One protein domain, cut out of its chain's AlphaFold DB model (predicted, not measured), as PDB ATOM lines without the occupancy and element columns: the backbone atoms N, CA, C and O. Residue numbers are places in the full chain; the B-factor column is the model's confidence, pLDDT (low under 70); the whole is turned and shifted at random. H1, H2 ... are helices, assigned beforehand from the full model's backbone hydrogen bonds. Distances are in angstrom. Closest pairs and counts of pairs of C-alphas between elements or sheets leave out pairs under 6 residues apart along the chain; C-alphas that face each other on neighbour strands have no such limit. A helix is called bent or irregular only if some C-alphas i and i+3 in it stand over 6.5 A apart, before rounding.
ATOM      1  N   THR A  67      11.471 -28.360 310.018       92.00
ATOM      2  CA  THR A  67      10.904 -29.654 309.611       92.00
ATOM      3  C   THR A  67      11.091 -29.912 308.118       92.00
ATOM      4  O   THR A  67      11.422 -31.025 307.723       92.00
ATOM      5  N   PHE A  68      10.926 -28.886 307.280       92.31
ATOM      6  CA  PHE A  68      11.050 -29.022 305.830       92.31
ATOM      7  C   PHE A  68      12.488 -29.331 305.392       92.31
ATOM      8  O   PHE A  68      12.699 -30.169 304.520       92.31
ATOM      9  N   LEU A  69      13.486 -28.693 306.018       92.75
ATOM     10  CA  LEU A  69      14.899 -28.914 305.691       92.75
ATOM     11  C   LEU A  69      15.468 -30.194 306.317       92.75
ATOM     12  O   LEU A  69      16.349 -30.815 305.728       92.75
ATOM     13  N   SER A  70      14.980 -30.602 307.492       94.19
ATOM     14  CA  SER A  70      15.459 -31.821 308.151       94.19
ATOM     15  C   SER A  70      14.863 -33.097 307.558       94.19
ATOM     16  O   SER A  70      15.520 -34.136 307.583       94.19
ATOM     17  N   ALA A  71      13.666 -33.027 306.967       93.88
ATOM     18  CA  ALA A  71      13.004 -34.174 306.353       93.88
ATOM     19  C   ALA A  71      13.898 -34.955 305.354       93.88
ATOM     20  O   ALA A  71      14.145 -36.140 305.570       93.88
ATOM     21  N   PRO A  72      14.479 -34.361 304.298       92.38
ATOM     22  CA  PRO A  72      15.330 -35.123 303.377       92.38
ATOM     23  C   PRO A  72      16.564 -35.749 304.055       92.38
ATOM     24  O   PRO A  72      17.014 -36.814 303.637       92.38
ATOM     25  N   ILE A  73      17.080 -35.136 305.129       94.00
ATOM     26  CA  ILE A  73      18.231 -35.651 305.888       94.00
ATOM     27  C   ILE A  73      17.841 -36.917 306.653       94.00
ATOM     28  O   ILE A  73      18.535 -37.928 306.560       94.00
ATOM     29  N   PHE A  74      16.716 -36.893 307.371       95.19
ATOM     30  CA  PHE A  74      16.222 -38.061 308.102       95.19
ATOM     31  C   PHE A  74      15.807 -39.197 307.164       95.19
ATOM     32  O   PHE A  74      16.078 -40.358 307.465       95.19
ATOM     33  N   ALA A  75      15.231 -38.880 306.000       94.56
ATOM     34  CA  ALA A  75      14.904 -39.883 304.994       94.56
ATOM     35  C   ALA A  75      16.166 -40.578 304.457       94.56
ATOM     36  O   ALA A  75      16.222 -41.808 304.412       94.56
ATOM     37  N   ALA A  76      17.205 -39.806 304.115       93.00
ATOM     38  CA  ALA A  76      18.483 -40.351 303.665       93.00
ATOM     39  C   ALA A  76      19.185 -41.167 304.764       93.00
ATOM     40  O   ALA A  76      19.692 -42.254 304.490       93.00
ATOM     41  N   ALA A  77      19.174 -40.683 306.010       93.25
ATOM     42  CA  ALA A  77      19.759 -41.385 307.148       93.25
ATOM     43  C   ALA A  77      19.042 -42.715 307.432       93.25
ATOM     44  O   ALA A  77      19.701 -43.742 307.571       93.25
ATOM     45  N   GLY A  78      17.705 -42.719 307.459       93.38
ATOM     46  CA  GLY A  78      16.910 -43.933 307.655       93.38
ATOM     47  C   GLY A  78      17.167 -44.975 306.565       93.38
ATOM     48  O   GLY A  78      17.431 -46.135 306.871       93.38
ATOM     49  N   ALA A  79      17.191 -44.550 305.298       92.31
ATOM     50  CA  ALA A  79      17.500 -45.433 304.175       92.31
ATOM     51  C   ALA A  79      18.932 -45.995 304.243       92.31
ATOM     52  O   ALA A  79      19.142 -47.181 303.991       92.31
ATOM     53  N   ALA A  80      19.914 -45.170 304.619       91.38
ATOM     54  CA  ALA A  80      21.300 -45.601 304.775       91.38
ATOM     55  C   ALA A  80      21.457 -46.627 305.907       91.38
ATOM     56  O   ALA A  80      22.097 -47.659 305.709       91.38
ATOM     57  N   ILE A  81      20.837 -46.385 307.068       90.62
ATOM     58  CA  ILE A  81      20.871 -47.318 308.203       90.62
ATOM     59  C   ILE A  81      20.186 -48.635 307.824       90.62
ATOM     60  O   ILE A  81      20.775 -49.693 308.030       90.62
ATOM     61  N   ALA A  82      18.995 -48.591 307.216       89.94
ATOM     62  CA  ALA A  82      18.305 -49.796 306.753       89.94
ATOM     63  C   ALA A  82      19.167 -50.602 305.766       89.94
ATOM     64  O   ALA A  82      19.326 -51.811 305.925       89.94
ATOM     65  N   GLY A  83      19.776 -49.927 304.785       89.31
ATOM     66  CA  GLY A  83      20.668 -50.557 303.815       89.31
ATOM     67  C   GLY A  83      21.874 -51.230 304.472       89.31
ATOM     68  O   GLY A  83      22.201 -52.365 304.132       89.31
ATOM     69  N   LEU A  84      22.505 -50.575 305.451       87.88
ATOM     70  CA  LEU A  84      23.627 -51.144 306.201       87.88
ATOM     71  C   LEU A  84      23.217 -52.384 306.998       87.88
ATOM     72  O   LEU A  84      23.923 -53.391 306.955       87.88
ATOM     73  N   LEU A  85      22.080 -52.324 307.697       85.94
ATOM     74  CA  LEU A  85      21.581 -53.438 308.505       85.94
ATOM     75  C   LEU A  85      21.248 -54.677 307.664       85.94
ATOM     76  O   LEU A  85      21.357 -55.787 308.172       85.94
ATOM     77  N   ILE A  86      20.883 -54.500 306.391       85.56
ATOM     78  CA  ILE A  86      20.605 -55.600 305.459       85.56
ATOM     79  C   ILE A  86      21.897 -56.113 304.800       85.56
ATOM     80  O   ILE A  86      22.112 -57.321 304.711       85.56
ATOM     81  N   LEU A  87      22.776 -55.216 304.341       84.25
ATOM     82  CA  LEU A  87      23.966 -55.593 303.572       84.25
ATOM     83  C   LEU A  87      25.080 -56.206 304.424       84.25
ATOM     84  O   LEU A  87      25.743 -57.133 303.970       84.25
ATOM     85  N   LEU A  88      25.308 -55.713 305.643       82.69
ATOM     86  CA  LEU A  88      26.386 -56.222 306.499       82.69
ATOM     87  C   LEU A  88      26.227 -57.731 306.790       82.69
ATOM     88  O   LEU A  88      27.171 -58.476 306.498       82.69
ATOM     89  N   PRO A  89      25.054 -58.224 307.247       79.19
ATOM     90  CA  PRO A  89      24.812 -59.660 307.391       79.19
ATOM     91  C   PRO A  89      24.922 -60.424 306.069       79.19
ATOM     92  O   PRO A  89      25.479 -61.520 306.053       79.19
ATOM     93  N   ALA A  90      24.462 -59.837 304.956       79.69
ATOM     94  CA  ALA A  90      24.469 -60.504 303.655       79.69
ATOM     95  C   ALA A  90      25.880 -60.854 303.146       79.69
ATOM     96  O   ALA A  90      26.055 -61.844 302.440       79.69
ATOM     97  N   PHE A  91      26.892 -60.074 303.536       79.69
ATOM     98  CA  PHE A  91      28.302 -60.330 303.226       79.69
ATOM     99  C   PHE A  91      29.069 -61.002 304.382       79.69
ATOM    100  O   PHE A  91      30.299 -61.020 304.379       79.69
ATOM    101  N   GLY A  92      28.371 -61.541 305.388       73.56
ATOM    102  CA  GLY A  92      28.986 -62.233 306.526       73.56
ATOM    103  C   GLY A  92      29.712 -61.309 307.512       73.56
ATOM    104  O   GLY A  92      30.486 -61.772 308.353       73.56
ATOM    105  N   VAL A  93      29.480 -59.995 307.441       74.06
ATOM    106  CA  VAL A  93      30.106 -59.010 308.327       74.06
ATOM    107  C   VAL A  93      29.189 -58.752 309.520       74.06
ATOM    108  O   VAL A  93      28.235 -57.984 309.445       74.06
ATOM    109  N   SER A  94      29.507 -59.352 310.669       66.88
ATOM    110  CA  SER A  94      28.799 -59.055 311.919       66.88
ATOM    111  C   SER A  94      29.340 -57.778 312.577       66.88
ATOM    112  O   SER A  94      30.520 -57.697 312.942       66.88
ATOM    113  N   ALA A  95      28.465 -56.783 312.743       59.38
ATOM    114  CA  ALA A  95      28.731 -55.519 313.436       59.38
ATOM    115  C   ALA A  95      28.318 -55.550 314.923       59.38
ATOM    116  O   ALA A  95      28.016 -54.515 315.505       59.38
ATOM    117  N   GLY A  96      28.247 -56.739 315.538       60.00
ATOM    118  CA  GLY A  96      27.785 -56.925 316.921       60.00
ATOM    119  C   GLY A  96      26.260 -56.945 317.071       60.00
ATOM    120  O   GLY A  96      25.747 -57.586 317.983       60.00
ATOM    121  N   PHE A  97      25.531 -56.337 316.135       66.56
ATOM    122  CA  PHE A  97      24.100 -56.547 315.947       66.56
ATOM    123  C   PHE A  97      23.874 -57.696 314.962       66.56
ATOM    124  O   PHE A  97      24.394 -57.671 313.845       66.56
ATOM    125  N   LYS A  98      23.105 -58.708 315.370       62.66
ATOM    126  CA  LYS A  98      22.857 -59.916 314.570       62.66
ATOM    127  C   LYS A  98      21.727 -59.771 313.535       62.66
ATOM    128  O   LYS A  98      21.338 -60.743 312.901       62.66
ATOM    129  N   GLY A  99      21.256 -58.541 313.312       65.44
ATOM    130  CA  GLY A  99      20.276 -58.233 312.273       65.44
ATOM    131  C   GLY A  99      18.873 -58.686 312.654       65.44
ATOM    132  O   GLY A  99      18.332 -59.567 312.001       65.44
ATOM    133  N   ASP A 100      18.295 -58.095 313.703       81.50
ATOM    134  CA  ASP A 100      16.886 -58.321 314.045       81.50
ATOM    135  C   ASP A 100      15.984 -57.766 312.931       81.50
ATOM    136  O   ASP A 100      16.012 -56.570 312.604       81.50
ATOM    137  N   LEU A 101      15.186 -58.656 312.351       85.19
ATOM    138  CA  LEU A 101      14.238 -58.362 311.288       85.19
ATOM    139  C   LEU A 101      13.216 -57.290 311.700       85.19
ATOM    140  O   LEU A 101      12.834 -56.462 310.870       85.19
ATOM    141  N   ILE A 102      12.813 -57.259 312.974       86.75
ATOM    142  CA  ILE A 102      11.853 -56.280 313.504       86.75
ATOM    143  C   ILE A 102      12.463 -54.878 313.496       86.75
ATOM    144  O   ILE A 102      11.824 -53.915 313.070       86.75
ATOM    145  N   VAL A 103      13.723 -54.751 313.921       88.69
ATOM    146  CA  VAL A 103      14.431 -53.462 313.907       88.69
ATOM    147  C   VAL A 103      14.560 -52.947 312.480       88.69
ATOM    148  O   VAL A 103      14.275 -51.781 312.215       88.69
ATOM    149  N   ILE A 104      14.942 -53.813 311.544       88.31
ATOM    150  CA  ILE A 104      15.101 -53.441 310.134       88.31
ATOM    151  C   ILE A 104      13.781 -52.960 309.541       88.31
ATOM    152  O   ILE A 104      13.757 -51.945 308.845       88.31
ATOM    153  N   PHE A 105      12.682 -53.636 309.869       88.50
ATOM    154  CA  PHE A 105      11.348 -53.215 309.469       88.50
ATOM    155  C   PHE A 105      11.002 -51.800 309.959       88.50
ATOM    156  O   PHE A 105      10.624 -50.952 309.151       88.50
ATOM    157  N   TYR A 106      11.193 -51.502 311.247       89.06
ATOM    158  CA  TYR A 106      10.888 -50.167 311.772       89.06
ATOM    159  C   TYR A 106      11.807 -49.079 311.205       89.06
ATOM    160  O   TYR A 106      11.358 -47.962 310.950       89.06
ATOM    161  N   VAL A 107      13.078 -49.393 310.942       92.12
ATOM    162  CA  VAL A 107      13.996 -48.442 310.294       92.12
ATOM    163  C   VAL A 107      13.568 -48.166 308.845       92.12
ATOM    164  O   VAL A 107      13.642 -47.021 308.400       92.12
ATOM    165  N   LEU A 108      13.044 -49.164 308.122       91.12
ATOM    166  CA  LEU A 108      12.496 -48.992 306.768       91.12
ATOM    167  C   LEU A 108      11.244 -48.102 306.719       91.12
ATOM    168  O   LEU A 108      10.955 -47.534 305.666       91.12
ATOM    169  N   ALA A 109      10.522 -47.927 307.830       91.38
ATOM    170  CA  ALA A 109       9.376 -47.019 307.902       91.38
ATOM    171  C   ALA A 109       9.785 -45.532 308.008       91.38
ATOM    172  O   ALA A 109       9.010 -44.647 307.632       91.38
ATOM    173  N   ILE A 110      11.010 -45.237 308.472       93.12
ATOM    174  CA  ILE A 110      11.491 -43.864 308.717       93.12
ATOM    175  C   ILE A 110      11.420 -42.979 307.461       93.12
ATOM    176  O   ILE A 110      10.878 -41.873 307.568       93.12
ATOM    177  N   PRO A 111      11.903 -43.400 306.271       93.56
ATOM    178  CA  PRO A 111      11.809 -42.578 305.066       93.56
ATOM    179  C   PRO A 111      10.368 -42.178 304.732       93.56
ATOM    180  O   PRO A 111      10.103 -41.000 304.506       93.56
ATOM    181  N   SER A 112       9.428 -43.126 304.782       92.31
ATOM    182  CA  SER A 112       8.007 -42.899 304.487       92.31
ATOM    183  C   SER A 112       7.374 -41.877 305.432       92.31
ATOM    184  O   SER A 112       6.745 -40.919 304.979       92.31
ATOM    185  N   LEU A 113       7.597 -42.021 306.742       93.12
ATOM    186  CA  LEU A 113       7.113 -41.062 307.744       93.12
ATOM    187  C   LEU A 113       7.708 -39.671 307.525       93.12
ATOM    188  O   LEU A 113       7.020 -38.654 307.617       93.12
ATOM    189  N   THR A 114       8.987 -39.627 307.173       94.88
ATOM    190  CA  THR A 114       9.698 -38.376 306.958       94.88
ATOM    191  C   THR A 114       9.216 -37.646 305.699       94.88
ATOM    192  O   THR A 114       9.102 -36.419 305.714       94.88
ATOM    193  N   TYR A 115       8.853 -38.368 304.632       92.44
ATOM    194  CA  TYR A 115       8.212 -37.774 303.454       92.44
ATOM    195  C   TYR A 115       6.868 -37.132 303.801       92.44
ATOM    196  O   TYR A 115       6.608 -36.000 303.387       92.44
ATOM    197  N   ILE A 116       6.044 -37.809 304.607       94.75
ATOM    198  CA  ILE A 116       4.759 -37.278 305.085       94.75
ATOM    199  C   ILE A 116       4.992 -35.992 305.889       94.75
ATOM    200  O   ILE A 116       4.362 -34.968 305.612       94.75
ATOM    201  N   MET A 117       5.942 -36.008 306.830       94.19
ATOM    202  CA  MET A 117       6.299 -34.833 307.630       94.19
ATOM    203  C   MET A 117       6.798 -33.668 306.769       94.19
ATOM    204  O   MET A 117       6.366 -32.532 306.966       94.19
ATOM    205  N   GLY A 118       7.669 -33.935 305.792       93.94
ATOM    206  CA  GLY A 118       8.183 -32.926 304.867       93.94
ATOM    207  C   GLY A 118       7.079 -32.291 304.018       93.94
ATOM    208  O   GLY A 118       7.052 -31.071 303.851       93.94
ATOM    209  N   ALA A 119       6.120 -33.090 303.539       93.62
ATOM    210  CA  ALA A 119       4.998 -32.570 302.759       93.62
ATOM    211  C   ALA A 119       4.042 -31.724 303.618       93.62
ATOM    212  O   ALA A 119       3.654 -30.634 303.191       93.62
ATOM    213  N   MET A 120       3.722 -32.155 304.844       92.69
ATOM    214  CA  MET A 120       2.909 -31.366 305.785       92.69
ATOM    215  C   MET A 120       3.607 -30.062 306.204       92.69
ATOM    216  O   MET A 120       2.955 -29.032 306.369       92.69
ATOM    217  N   ALA A 121       4.939 -30.073 306.315       93.50
ATOM    218  CA  ALA A 121       5.741 -28.903 306.666       93.50
ATOM    219  C   ALA A 121       5.830 -27.839 305.560       93.50
ATOM    220  O   ALA A 121       6.293 -26.734 305.835       93.50
ATOM    221  N   SER A 122       5.400 -28.135 304.330       91.00
ATOM    222  CA  SER A 122       5.500 -27.216 303.185       91.00
ATOM    223  C   SER A 122       4.536 -26.018 303.234       91.00
ATOM    224  O   SER A 122       4.718 -25.060 302.483       91.00
ATOM    225  N   GLY A 123       3.508 -26.056 304.093       88.06
ATOM    226  CA  GLY A 123       2.536 -24.965 304.249       88.06
ATOM    227  C   GLY A 123       1.554 -24.797 303.078       88.06
ATOM    228  O   GLY A 123       0.876 -23.774 302.995       88.06
ATOM    229  N   ASN A 124       1.469 -25.776 302.168       90.50
ATOM    230  CA  ASN A 124       0.547 -25.774 301.028       90.50
ATOM    231  C   ASN A 124      -0.602 -26.786 301.238       90.50
ATOM    232  O   ASN A 124      -0.321 -27.974 301.419       90.50
ATOM    233  N   PRO A 125      -1.886 -26.381 301.122       92.06
ATOM    234  CA  PRO A 125      -3.030 -27.291 301.247       92.06
ATOM    235  C   PRO A 125      -2.964 -28.532 300.346       92.06
ATOM    236  O   PRO A 125      -3.343 -29.624 300.770       92.06
ATOM    237  N   LEU A 126      -2.447 -28.396 299.118       94.19
ATOM    238  CA  LEU A 126      -2.334 -29.527 298.187       94.19
ATOM    239  C   LEU A 126      -1.289 -30.554 298.638       94.19
ATOM    240  O   LEU A 126      -1.501 -31.757 298.486       94.19
ATOM    241  N   ALA A 127      -0.184 -30.092 299.226       93.38
ATOM    242  CA  ALA A 127       0.846 -30.970 299.768       93.38
ATOM    243  C   ALA A 127       0.341 -31.715 301.010       93.38
ATOM    244  O   ALA A 127       0.559 -32.920 301.128       93.38
ATOM    245  N   SER A 128      -0.415 -31.038 301.881       92.50
ATOM    246  CA  SER A 128      -1.062 -31.670 303.036       92.50
ATOM    247  C   SER A 128      -2.093 -32.723 302.621       92.50
ATOM    248  O   SER A 128      -2.133 -33.805 303.203       92.50
ATOM    249  N   LEU A 129      -2.883 -32.464 301.571       95.12
ATOM    250  CA  LEU A 129      -3.811 -33.460 301.026       95.12
ATOM    251  C   LEU A 129      -3.071 -34.684 300.459       95.12
ATOM    252  O   LEU A 129      -3.524 -35.816 300.639       95.12
ATOM    253  N   GLY A 130      -1.931 -34.464 299.796       94.50
ATOM    254  CA  GLY A 130      -1.029 -35.529 299.349       94.50
ATOM    255  C   GLY A 130      -0.493 -36.359 300.517       94.50
ATOM    256  O   GLY A 130      -0.628 -37.581 300.506       94.50
ATOM    257  N   ALA A 131       0.002 -35.707 301.574       94.94
ATOM    258  CA  ALA A 131       0.465 -36.372 302.794       94.94
ATOM    259  C   ALA A 131      -0.612 -37.261 303.434       94.94
ATOM    260  O   ALA A 131      -0.322 -38.389 303.823       94.94
ATOM    261  N   SER A 132      -1.869 -36.808 303.498       93.81
ATOM    262  CA  SER A 132      -2.968 -37.631 304.024       93.81
ATOM    263  C   SER A 132      -3.274 -38.864 303.164       93.81
ATOM    264  O   SER A 132      -3.796 -39.855 303.676       93.81
ATOM    265  N   ARG A 133      -2.991 -38.827 301.855       94.25
ATOM    266  CA  ARG A 133      -3.131 -39.998 300.972       94.25
ATOM    267  C   ARG A 133      -1.992 -40.983 301.193       94.25
ATOM    268  O   ARG A 133      -2.272 -42.156 301.419       94.25
ATOM    269  N   GLU A 134      -0.757 -40.490 301.205       93.56
ATOM    270  CA  GLU A 134       0.430 -41.304 301.482       93.56
ATOM    271  C   GLU A 134       0.339 -41.986 302.848       93.56
ATOM    272  O   GLU A 134       0.576 -43.183 302.957       93.56
ATOM    273  N   MET A 135      -0.126 -41.281 303.881       94.56
ATOM    274  CA  MET A 135      -0.323 -41.856 305.214       94.56
ATOM    275  C   MET A 135      -1.256 -43.072 305.201       94.56
ATOM    276  O   MET A 135      -0.950 -44.096 305.808       94.56
ATOM    277  N   LYS A 136      -2.375 -42.995 304.469       94.19
ATOM    278  CA  LYS A 136      -3.304 -44.127 304.336       94.19
ATOM    279  C   LYS A 136      -2.676 -45.298 303.582       94.19
ATOM    280  O   LYS A 136      -2.927 -46.447 303.942       94.19
ATOM    281  N   LEU A 137      -1.867 -45.021 302.558       93.25
ATOM    282  CA  LEU A 137      -1.153 -46.058 301.812       93.25
ATOM    283  C   LEU A 137      -0.125 -46.763 302.698       93.25
ATOM    284  O   LEU A 137      -0.146 -47.987 302.783       93.25
ATOM    285  N   VAL A 138       0.711 -46.001 303.408       92.75
ATOM    286  CA  VAL A 138       1.754 -46.541 304.291       92.75
ATOM    287  C   VAL A 138       1.146 -47.462 305.347       92.75
ATOM    288  O   VAL A 138       1.556 -48.614 305.426       92.75
ATOM    289  N   ILE A 139       0.101 -47.017 306.056       91.69
ATOM    290  CA  ILE A 139      -0.597 -47.842 307.061       91.69
ATOM    291  C   ILE A 139      -1.148 -49.141 306.441       91.69
ATOM    292  O   ILE A 139      -1.078 -50.208 307.051       91.69
ATOM    293  N   SER A 140      -1.680 -49.080 305.214       92.31
ATOM    294  CA  SER A 140      -2.243 -50.261 304.539       92.31
ATOM    295  C   SER A 140      -1.168 -51.292 304.164       92.31
ATOM    296  O   SER A 140      -1.379 -52.500 304.306       92.31
ATOM    297  N   TYR A 141      -0.007 -50.833 303.687       90.19
ATOM    298  CA  TYR A 141       1.099 -51.717 303.307       90.19
ATOM    299  C   TYR A 141       1.873 -52.247 304.514       90.19
ATOM    300  O   TYR A 141       2.381 -53.366 304.457       90.19
ATOM    301  N   GLU A 142       1.916 -51.493 305.610       90.19
ATOM    302  CA  GLU A 142       2.601 -51.877 306.843       90.19
ATOM    303  C   GLU A 142       2.030 -53.174 307.428       90.19
ATOM    304  O   GLU A 142       2.773 -54.120 307.698       90.19
ATOM    305  N   LEU A 143       0.697 -53.274 307.511       90.38
ATOM    306  CA  LEU A 143       0.024 -54.485 307.984       90.38
ATOM    307  C   LEU A 143       0.334 -55.697 307.095       90.38
ATOM    308  O   LEU A 143       0.624 -56.784 307.591       90.38
ATOM    309  N   SER A 144       0.304 -55.504 305.776       91.00
ATOM    310  CA  SER A 144       0.595 -56.578 304.819       91.00
ATOM    311  C   SER A 144       2.039 -57.068 304.955       91.00
ATOM    312  O   SER A 144       2.298 -58.271 304.923       91.00
ATOM    313  N   PHE A 145       2.981 -56.147 305.155       89.50
ATOM    314  CA  PHE A 145       4.393 -56.471 305.328       89.50
ATOM    315  C   PHE A 145       4.653 -57.231 306.637       89.50
ATOM    316  O   PHE A 145       5.385 -58.220 306.628       89.50
ATOM    317  N   LEU A 146       3.995 -56.838 307.736       90.12
ATOM    318  CA  LEU A 146       4.061 -57.552 309.018       90.12
ATOM    319  C   LEU A 146       3.575 -59.000 308.902       90.12
ATOM    320  O   LEU A 146       4.214 -59.904 309.437       90.12
ATOM    321  N   LEU A 147       2.483 -59.243 308.169       90.19
ATOM    322  CA  LEU A 147       1.972 -60.599 307.940       90.19
ATOM    323  C   LEU A 147       2.963 -61.464 307.147       90.19
ATOM    324  O   LEU A 147       3.161 -62.636 307.474       90.19
ATOM    325  N   ILE A 148       3.614 -60.893 306.130       89.69
ATOM    326  CA  ILE A 148       4.636 -61.599 305.342       89.69
ATOM    327  C   ILE A 148       5.860 -61.913 306.210       89.69
ATOM    328  O   ILE A 148       6.354 -63.040 306.183       89.69
ATOM    329  N   ILE A 149       6.323 -60.952 307.014       88.12
ATOM    330  CA  ILE A 149       7.422 -61.163 307.964       88.12
ATOM    331  C   ILE A 149       7.083 -62.272 308.960       88.12
ATOM    332  O   ILE A 149       7.905 -63.160 309.177       88.12
ATOM    333  N   ALA A 150       5.873 -62.270 309.522       88.75
ATOM    334  CA  ALA A 150       5.440 -63.308 310.450       88.75
ATOM    335  C   ALA A 150       5.503 -64.703 309.805       88.75
ATOM    336  O   ALA A 150       6.007 -65.643 310.415       88.75
ATOM    337  N   ALA A 151       5.075 -64.837 308.545       88.00
ATOM    338  CA  ALA A 151       5.180 -66.096 307.810       88.00
ATOM    339  C   ALA A 151       6.639 -66.546 307.591       88.00
ATOM    340  O   ALA A 151       6.925 -67.742 307.661       88.00
ATOM    341  N   ILE A 152       7.564 -65.608 307.352       87.00
ATOM    342  CA  ILE A 152       9.001 -65.899 307.220       87.00
ATOM    343  C   ILE A 152       9.576 -66.382 308.555       87.00
ATOM    344  O   ILE A 152      10.254 -67.404 308.569       87.00
ATOM    345  N   ILE A 153       9.257 -65.701 309.660       87.44
ATOM    346  CA  ILE A 153       9.716 -66.062 311.012       87.44
ATOM    347  C   ILE A 153       9.225 -67.462 311.402       87.44
ATOM    348  O   ILE A 153       9.976 -68.260 311.959       87.44
ATOM    349  N   LEU A 154       7.971 -67.798 311.083       86.81
ATOM    350  CA  LEU A 154       7.429 -69.135 311.343       86.81
ATOM    351  C   LEU A 154       8.190 -70.222 310.575       86.81
ATOM    352  O   LEU A 154       8.450 -71.290 311.125       86.81
ATOM    353  N   LYS A 155       8.566 -69.956 309.318       83.44
ATOM    354  CA  LYS A 155       9.338 -70.903 308.503       83.44
ATOM    355  C   LYS A 155      10.804 -71.007 308.917       83.44
ATOM    356  O   LYS A 155      11.364 -72.088 308.811       83.44
ATOM    357  N   SER A 156      11.416 -69.935 309.412       83.62
ATOM    358  CA  SER A 156      12.807 -69.942 309.885       83.62
ATOM    359  C   SER A 156      12.983 -70.538 311.290       83.62
ATOM    360  O   SER A 156      14.056 -70.408 311.874       83.62
ATOM    361  N   GLY A 157      11.950 -71.171 311.861       83.00
ATOM    362  CA  GLY A 157      12.019 -71.764 313.198       83.00
ATOM    363  C   GLY A 157      11.927 -70.740 314.333       83.00
ATOM    364  O   GLY A 157      12.555 -70.923 315.369       83.00
ATOM    365  N   PHE A 158      11.145 -69.670 314.144       84.25
ATOM    366  CA  PHE A 158      10.967 -68.554 315.082       84.25
ATOM    367  C   PHE A 158      12.218 -67.692 315.317       84.25
ATOM    368  O   PHE A 158      12.244 -66.903 316.264       84.25
ATOM    369  N   SER A 159      13.236 -67.781 314.451       84.12
ATOM    370  CA  SER A 159      14.375 -66.860 314.526       84.12
ATOM    371  C   SER A 159      14.020 -65.487 313.952       84.12
ATOM    372  O   SER A 159      13.427 -65.370 312.875       84.12
ATOM    373  N   LEU A 160      14.407 -64.447 314.691       84.00
ATOM    374  CA  LEU A 160      14.303 -63.040 314.298       84.00
ATOM    375  C   LEU A 160      15.585 -62.532 313.626       84.00
ATOM    376  O   LEU A 160      15.589 -61.436 313.064       84.00
ATOM    377  N   GLU A 161      16.672 -63.303 313.684       85.06
ATOM    378  CA  GLU A 161      17.956 -62.915 313.113       85.06
ATOM    379  C   GLU A 161      17.967 -63.168 311.601       85.06
ATOM    380  O   GLU A 161      17.699 -64.272 311.123       85.06
ATOM    381  N   ILE A 162      18.335 -62.150 310.818       83.75
ATOM    382  CA  ILE A 162      18.455 -62.273 309.360       83.75
ATOM    383  C   ILE A 162      19.486 -63.329 308.972       83.75
ATOM    384  O   ILE A 162      19.278 -64.035 307.990       83.75
ATOM    385  N   ALA A 163      20.578 -63.462 309.728       82.12
ATOM    386  CA  ALA A 163      21.604 -64.462 309.442       82.12
ATOM    387  C   ALA A 163      21.039 -65.892 309.497       82.12
ATOM    388  O   ALA A 163      21.297 -66.688 308.592       82.12
ATOM    389  N   ASP A 164      20.208 -66.189 310.498       84.06
ATOM    390  CA  ASP A 164      19.550 -67.489 310.639       84.06
ATOM    391  C   ASP A 164      18.503 -67.709 309.547       84.06
ATOM    392  O   ASP A 164      18.417 -68.792 308.973       84.06
ATOM    393  N   ILE A 165      17.738 -66.666 309.203       85.75
ATOM    394  CA  ILE A 165      16.773 -66.713 308.097       85.75
ATOM    395  C   ILE A 165      17.491 -67.014 306.775       85.75
ATOM    396  O   ILE A 165      17.029 -67.850 305.998       85.75
ATOM    397  N   MET A 166      18.635 -66.375 306.522       84.00
ATOM    398  CA  MET A 166      19.457 -66.634 305.340       84.00
ATOM    399  C   MET A 166      20.009 -68.064 305.336       84.00
ATOM    400  O   MET A 166      19.971 -68.721 304.298       84.00
ATOM    401  N   ALA A 167      20.483 -68.563 306.480       84.12
ATOM    402  CA  ALA A 167      20.970 -69.935 306.609       84.12
ATOM    403  C   ALA A 167      19.850 -70.964 306.363       84.12
ATOM    404  O   ALA A 167      20.045 -71.922 305.612       84.12
ATOM    405  N   ALA A 168      18.654 -70.730 306.911       84.75
ATOM    406  CA  ALA A 168      17.475 -71.560 306.673       84.75
ATOM    407  C   ALA A 168      17.077 -71.572 305.185       84.75
ATOM    408  O   ALA A 168      16.800 -72.629 304.623       84.75
ATOM    409  N   GLN A 169      17.133 -70.420 304.505       84.62
ATOM    410  CA  GLN A 169      16.874 -70.329 303.061       84.62
ATOM    411  C   GLN A 169      17.942 -71.018 302.203       84.62
ATOM    412  O   GLN A 169      17.623 -71.540 301.136       84.62
ATOM    413  N   GLN A 170      19.203 -71.030 302.639       84.00
ATOM    414  CA  GLN A 170      20.266 -71.762 301.946       84.00
ATOM    415  C   GLN A 170      20.092 -73.281 302.066       84.00
ATOM    416  O   GLN A 170      20.409 -73.996 301.117       84.00
ATOM    417  N   ALA A 171      19.574 -73.766 303.197       82.44
ATOM    418  CA  ALA A 171      19.334 -75.188 303.431       82.44
ATOM    419  C   ALA A 171      18.045 -75.705 302.763       82.44
ATOM    420  O   ALA A 171      18.055 -76.769 302.148       82.44
ATOM    421  N   GLU A 172      16.940 -74.962 302.871       74.81
ATOM    422  CA  GLU A 172      15.603 -75.407 302.438       74.81
ATOM    423  C   GLU A 172      15.158 -74.835 301.079       74.81
ATOM    424  O   GLU A 172      14.127 -75.238 300.535       74.81
ATOM    425  N   GLY A 173      15.932 -73.910 300.505       74.00
ATOM    426  CA  GLY A 173      15.584 -73.181 299.288       74.00
ATOM    427  C   GLY A 173      14.724 -71.938 299.549       74.00
ATOM    428  O   GLY A 173      14.387 -71.582 300.679       74.00
ATOM    429  N   ALA A 174      14.370 -71.221 298.477       72.62
ATOM    430  CA  ALA A 174      13.602 -69.985 298.598       72.62
ATOM    431  C   ALA A 174      12.209 -70.256 299.189       72.62
ATOM    432  O   ALA A 174      11.420 -71.007 298.622       72.62
ATOM    433  N   PHE A 175      11.846 -69.556 300.269       71.31
ATOM    434  CA  PHE A 175      10.556 -69.744 300.952       71.31
ATOM    435  C   PHE A 175       9.313 -69.482 300.083       71.31
ATOM    436  O   PHE A 175       8.217 -69.930 300.444       71.31
ATOM    437  N   ILE A 176       9.498 -68.786 298.954       64.25
ATOM    438  CA  ILE A 176       8.490 -68.452 297.934       64.25
ATOM    439  C   ILE A 176       8.357 -69.581 296.890       64.25
ATOM    440  O   ILE A 176       7.291 -69.773 296.308       64.25
ATOM    441  N   VAL A 177       9.418 -70.364 296.665       53.34
ATOM    442  CA  VAL A 177       9.488 -71.387 295.616       53.34
ATOM    443  C   VAL A 177       9.154 -72.759 296.220       53.34
ATOM    444  O   VAL A 177       9.986 -73.425 296.816       53.34
ATOM    445  N   PHE A 178       7.913 -73.210 296.011       48.62
ATOM    446  CA  PHE A 178       7.584 -74.635 295.826       48.62
ATOM    447  C   PHE A 178       7.680 -75.619 297.021       48.62
ATOM    448  O   PHE A 178       7.964 -76.795 296.805       48.62
ATOM    449  N   HIS A 179       7.272 -75.267 298.248       49.56
ATOM    450  CA  HIS A 179       6.914 -76.347 299.201       49.56
ATOM    451  C   HIS A 179       5.577 -77.031 298.836       49.56
ATOM    452  O   HIS A 179       5.398 -78.222 299.074       49.56
ATOM    453  N   PHE A 180       4.643 -76.307 298.199       47.31
ATOM    454  CA  PHE A 180       3.339 -76.868 297.826       47.31
ATOM    455  C   PHE A 180       3.430 -77.854 296.653       47.31
ATOM    456  O   PHE A 180       2.788 -78.889 296.705       47.31
ATOM    457  N   LEU A 181       4.247 -77.602 295.625       49.41
ATOM    458  CA  LEU A 181       4.247 -78.401 294.388       49.41
ATOM    459  C   LEU A 181       5.201 -79.608 294.401       49.41
ATOM    460  O   LEU A 181       4.910 -80.598 293.739       49.41
ATOM    461  N   ILE A 182       6.297 -79.586 295.169       51.94
ATOM    462  CA  ILE A 182       7.216 -80.739 295.233       51.94
ATOM    463  C   ILE A 182       6.660 -81.808 296.184       51.94
ATOM    464  O   ILE A 182       6.563 -82.965 295.790       51.94
ATOM    465  N   ARG A 183       6.177 -81.432 297.380       49.72
ATOM    466  CA  ARG A 183       5.608 -82.374 298.367       49.72
ATOM    467  C   ARG A 183       4.252 -82.964 297.941       49.72
ATOM    468  O   ARG A 183       3.955 -84.090 298.322       49.72
ATOM    469  N   SER A 184       3.442 -82.234 297.164       51.34
ATOM    470  CA  SER A 184       2.138 -82.719 296.667       51.34
ATOM    471  C   SER A 184       2.182 -83.318 295.259       51.34
ATOM    472  O   SER A 184       1.144 -83.752 294.761       51.34
ATOM    473  N   SER A 185       3.355 -83.382 294.612       41.88
ATOM    474  CA  SER A 185       3.470 -84.099 293.344       41.88
ATOM    475  C   SER A 185       3.132 -85.586 293.574       41.88
ATOM    476  O   SER A 185       3.820 -86.259 294.348       41.88
ATOM    477  N   PRO A 186       2.099 -86.148 292.912       53.16
ATOM    478  CA  PRO A 186       1.728 -87.560 293.071       53.16
ATOM    479  C   PRO A 186       2.861 -88.529 292.685       53.16
ATOM    480  O   PRO A 186       2.827 -89.706 293.028       53.16
ATOM    481  N   LEU A 187       3.885 -88.032 291.985       53.69
ATOM    482  CA  LEU A 187       5.032 -88.792 291.498       53.69
ATOM    483  C   LEU A 187       5.989 -89.244 292.618       53.69
ATOM    484  O   LEU A 187       6.628 -90.281 292.461       53.69
ATOM    485  N   LEU A 188       6.049 -88.545 293.761       51.47
ATOM    486  CA  LEU A 188       6.854 -88.981 294.916       51.47
ATOM    487  C   LEU A 188       6.194 -90.111 295.722       51.47
ATOM    488  O   LEU A 188       6.889 -90.871 296.391       51.47
ATOM    489  N   TYR A 189       4.869 -90.271 295.630       53.19
ATOM    490  CA  TYR A 189       4.161 -91.404 296.242       53.19
ATOM    491  C   TYR A 189       4.339 -92.709 295.451       53.19
ATOM    492  O   TYR A 189       4.290 -93.787 296.036       53.19
ATOM    493  N   ILE A 190       4.597 -92.629 294.141       53.41
ATOM    494  CA  ILE A 190       4.743 -93.808 293.270       53.41
ATOM    495  C   ILE A 190       6.117 -94.483 293.444       53.41
ATOM    496  O   ILE A 190       6.223 -95.696 293.283       53.41
ATOM    497  N   GLN A 191       7.161 -93.742 293.834       49.97
ATOM    498  CA  GLN A 191       8.499 -94.315 294.060       49.97
ATOM    499  C   GLN A 191       8.644 -95.063 295.397       49.97
ATOM    500  O   GLN A 191       9.509 -95.923 295.509       49.97
ATOM    501  N   ASN A 192       7.771 -94.802 296.377       43.31
ATOM    502  CA  ASN A 192       7.761 -95.495 297.674       43.31
ATOM    503  C   ASN A 192       6.752 -96.659 297.744       43.31
ATOM    504  O   ASN A 192       6.569 -97.232 298.811       43.31
TER     505      ASN A 192
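AT A GLANCE: This is residues 67 to 192 of the 195 residues of an uncharacterized protein of Bacteroidales bacterium (UniProt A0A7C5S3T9). Three long helices, H1, H2 and H3, run side by side in alternating directions as a flat row with H2 in the middle. Short H4 lies beyond the last residues of H1, and residues 177 to 192, with H5 and H6, stick out as a tail. The printed part, all helix by class, has 126 residues with six named helices, H1 to H6 in order, and no named strand. It is loose, with a radius of gyration of the C-alphas of 19.9 A, and spans 71 by 35 by 18 A.

HOW THE PARTS SIT: H1, residues 67 to 90, is irregular, but only just: C-alphas 69 and 72 are 6.6 A apart. H2, residues 101 to 120, was assigned as one helix by its hydrogen bonds but is bent, C-alphas 108 and 111 being 6.7 A apart; its arms H2a, residues 101 to 108, and H2b, residues 111 to 120, stand at a shallow tilt of 29 degrees. H1, with residues 78 to 86 alone, touches H2a in a hairpin, opposite ways at 31 degrees, the closest C-alphas those of Ala 82 and Val 107, 5.7 A. H1 touches H2b at 7 degrees, closest at Ala 75 and Pro 111, C-alphas 4.1 A apart. H3, residues 125 to 155, forms a hairpin with H2b at 15 degrees, touching with residues 127 to 138 alone, and is near H2a. H4, residues 162 to 172, and H1 only just touch, only at their ends, with 3 pairs of C-alphas within 8 A, closest at Pro 89 and Ala 163, 6.1 A. Every O i to N i+4 pair is within hydrogen-bond range in H2a, H2b and H4, against 17 of 20 in H1 and 24 of 27 in H3; H5, residues 179 to 183, and H6, residues 187 to 191, each have 0 of 1, and 0 of 2 O i to N i+3 pairs.

IN THESE COORDINATES: H1 begins at C-alpha 67 (10.904, -29.654, 309.611) and is 34.2 A long, H3 is 45.9 A, and H6 ends at C-alpha 191 (8.499, -94.315, 294.060).

THE WHOLE: The C-alphas farthest apart, those of Gly 123 and Asn 192, are 71.0 A apart. The printed part has no cut and no long link. Residues 94 to 99 and 176 to 192 have pLDDT under 70.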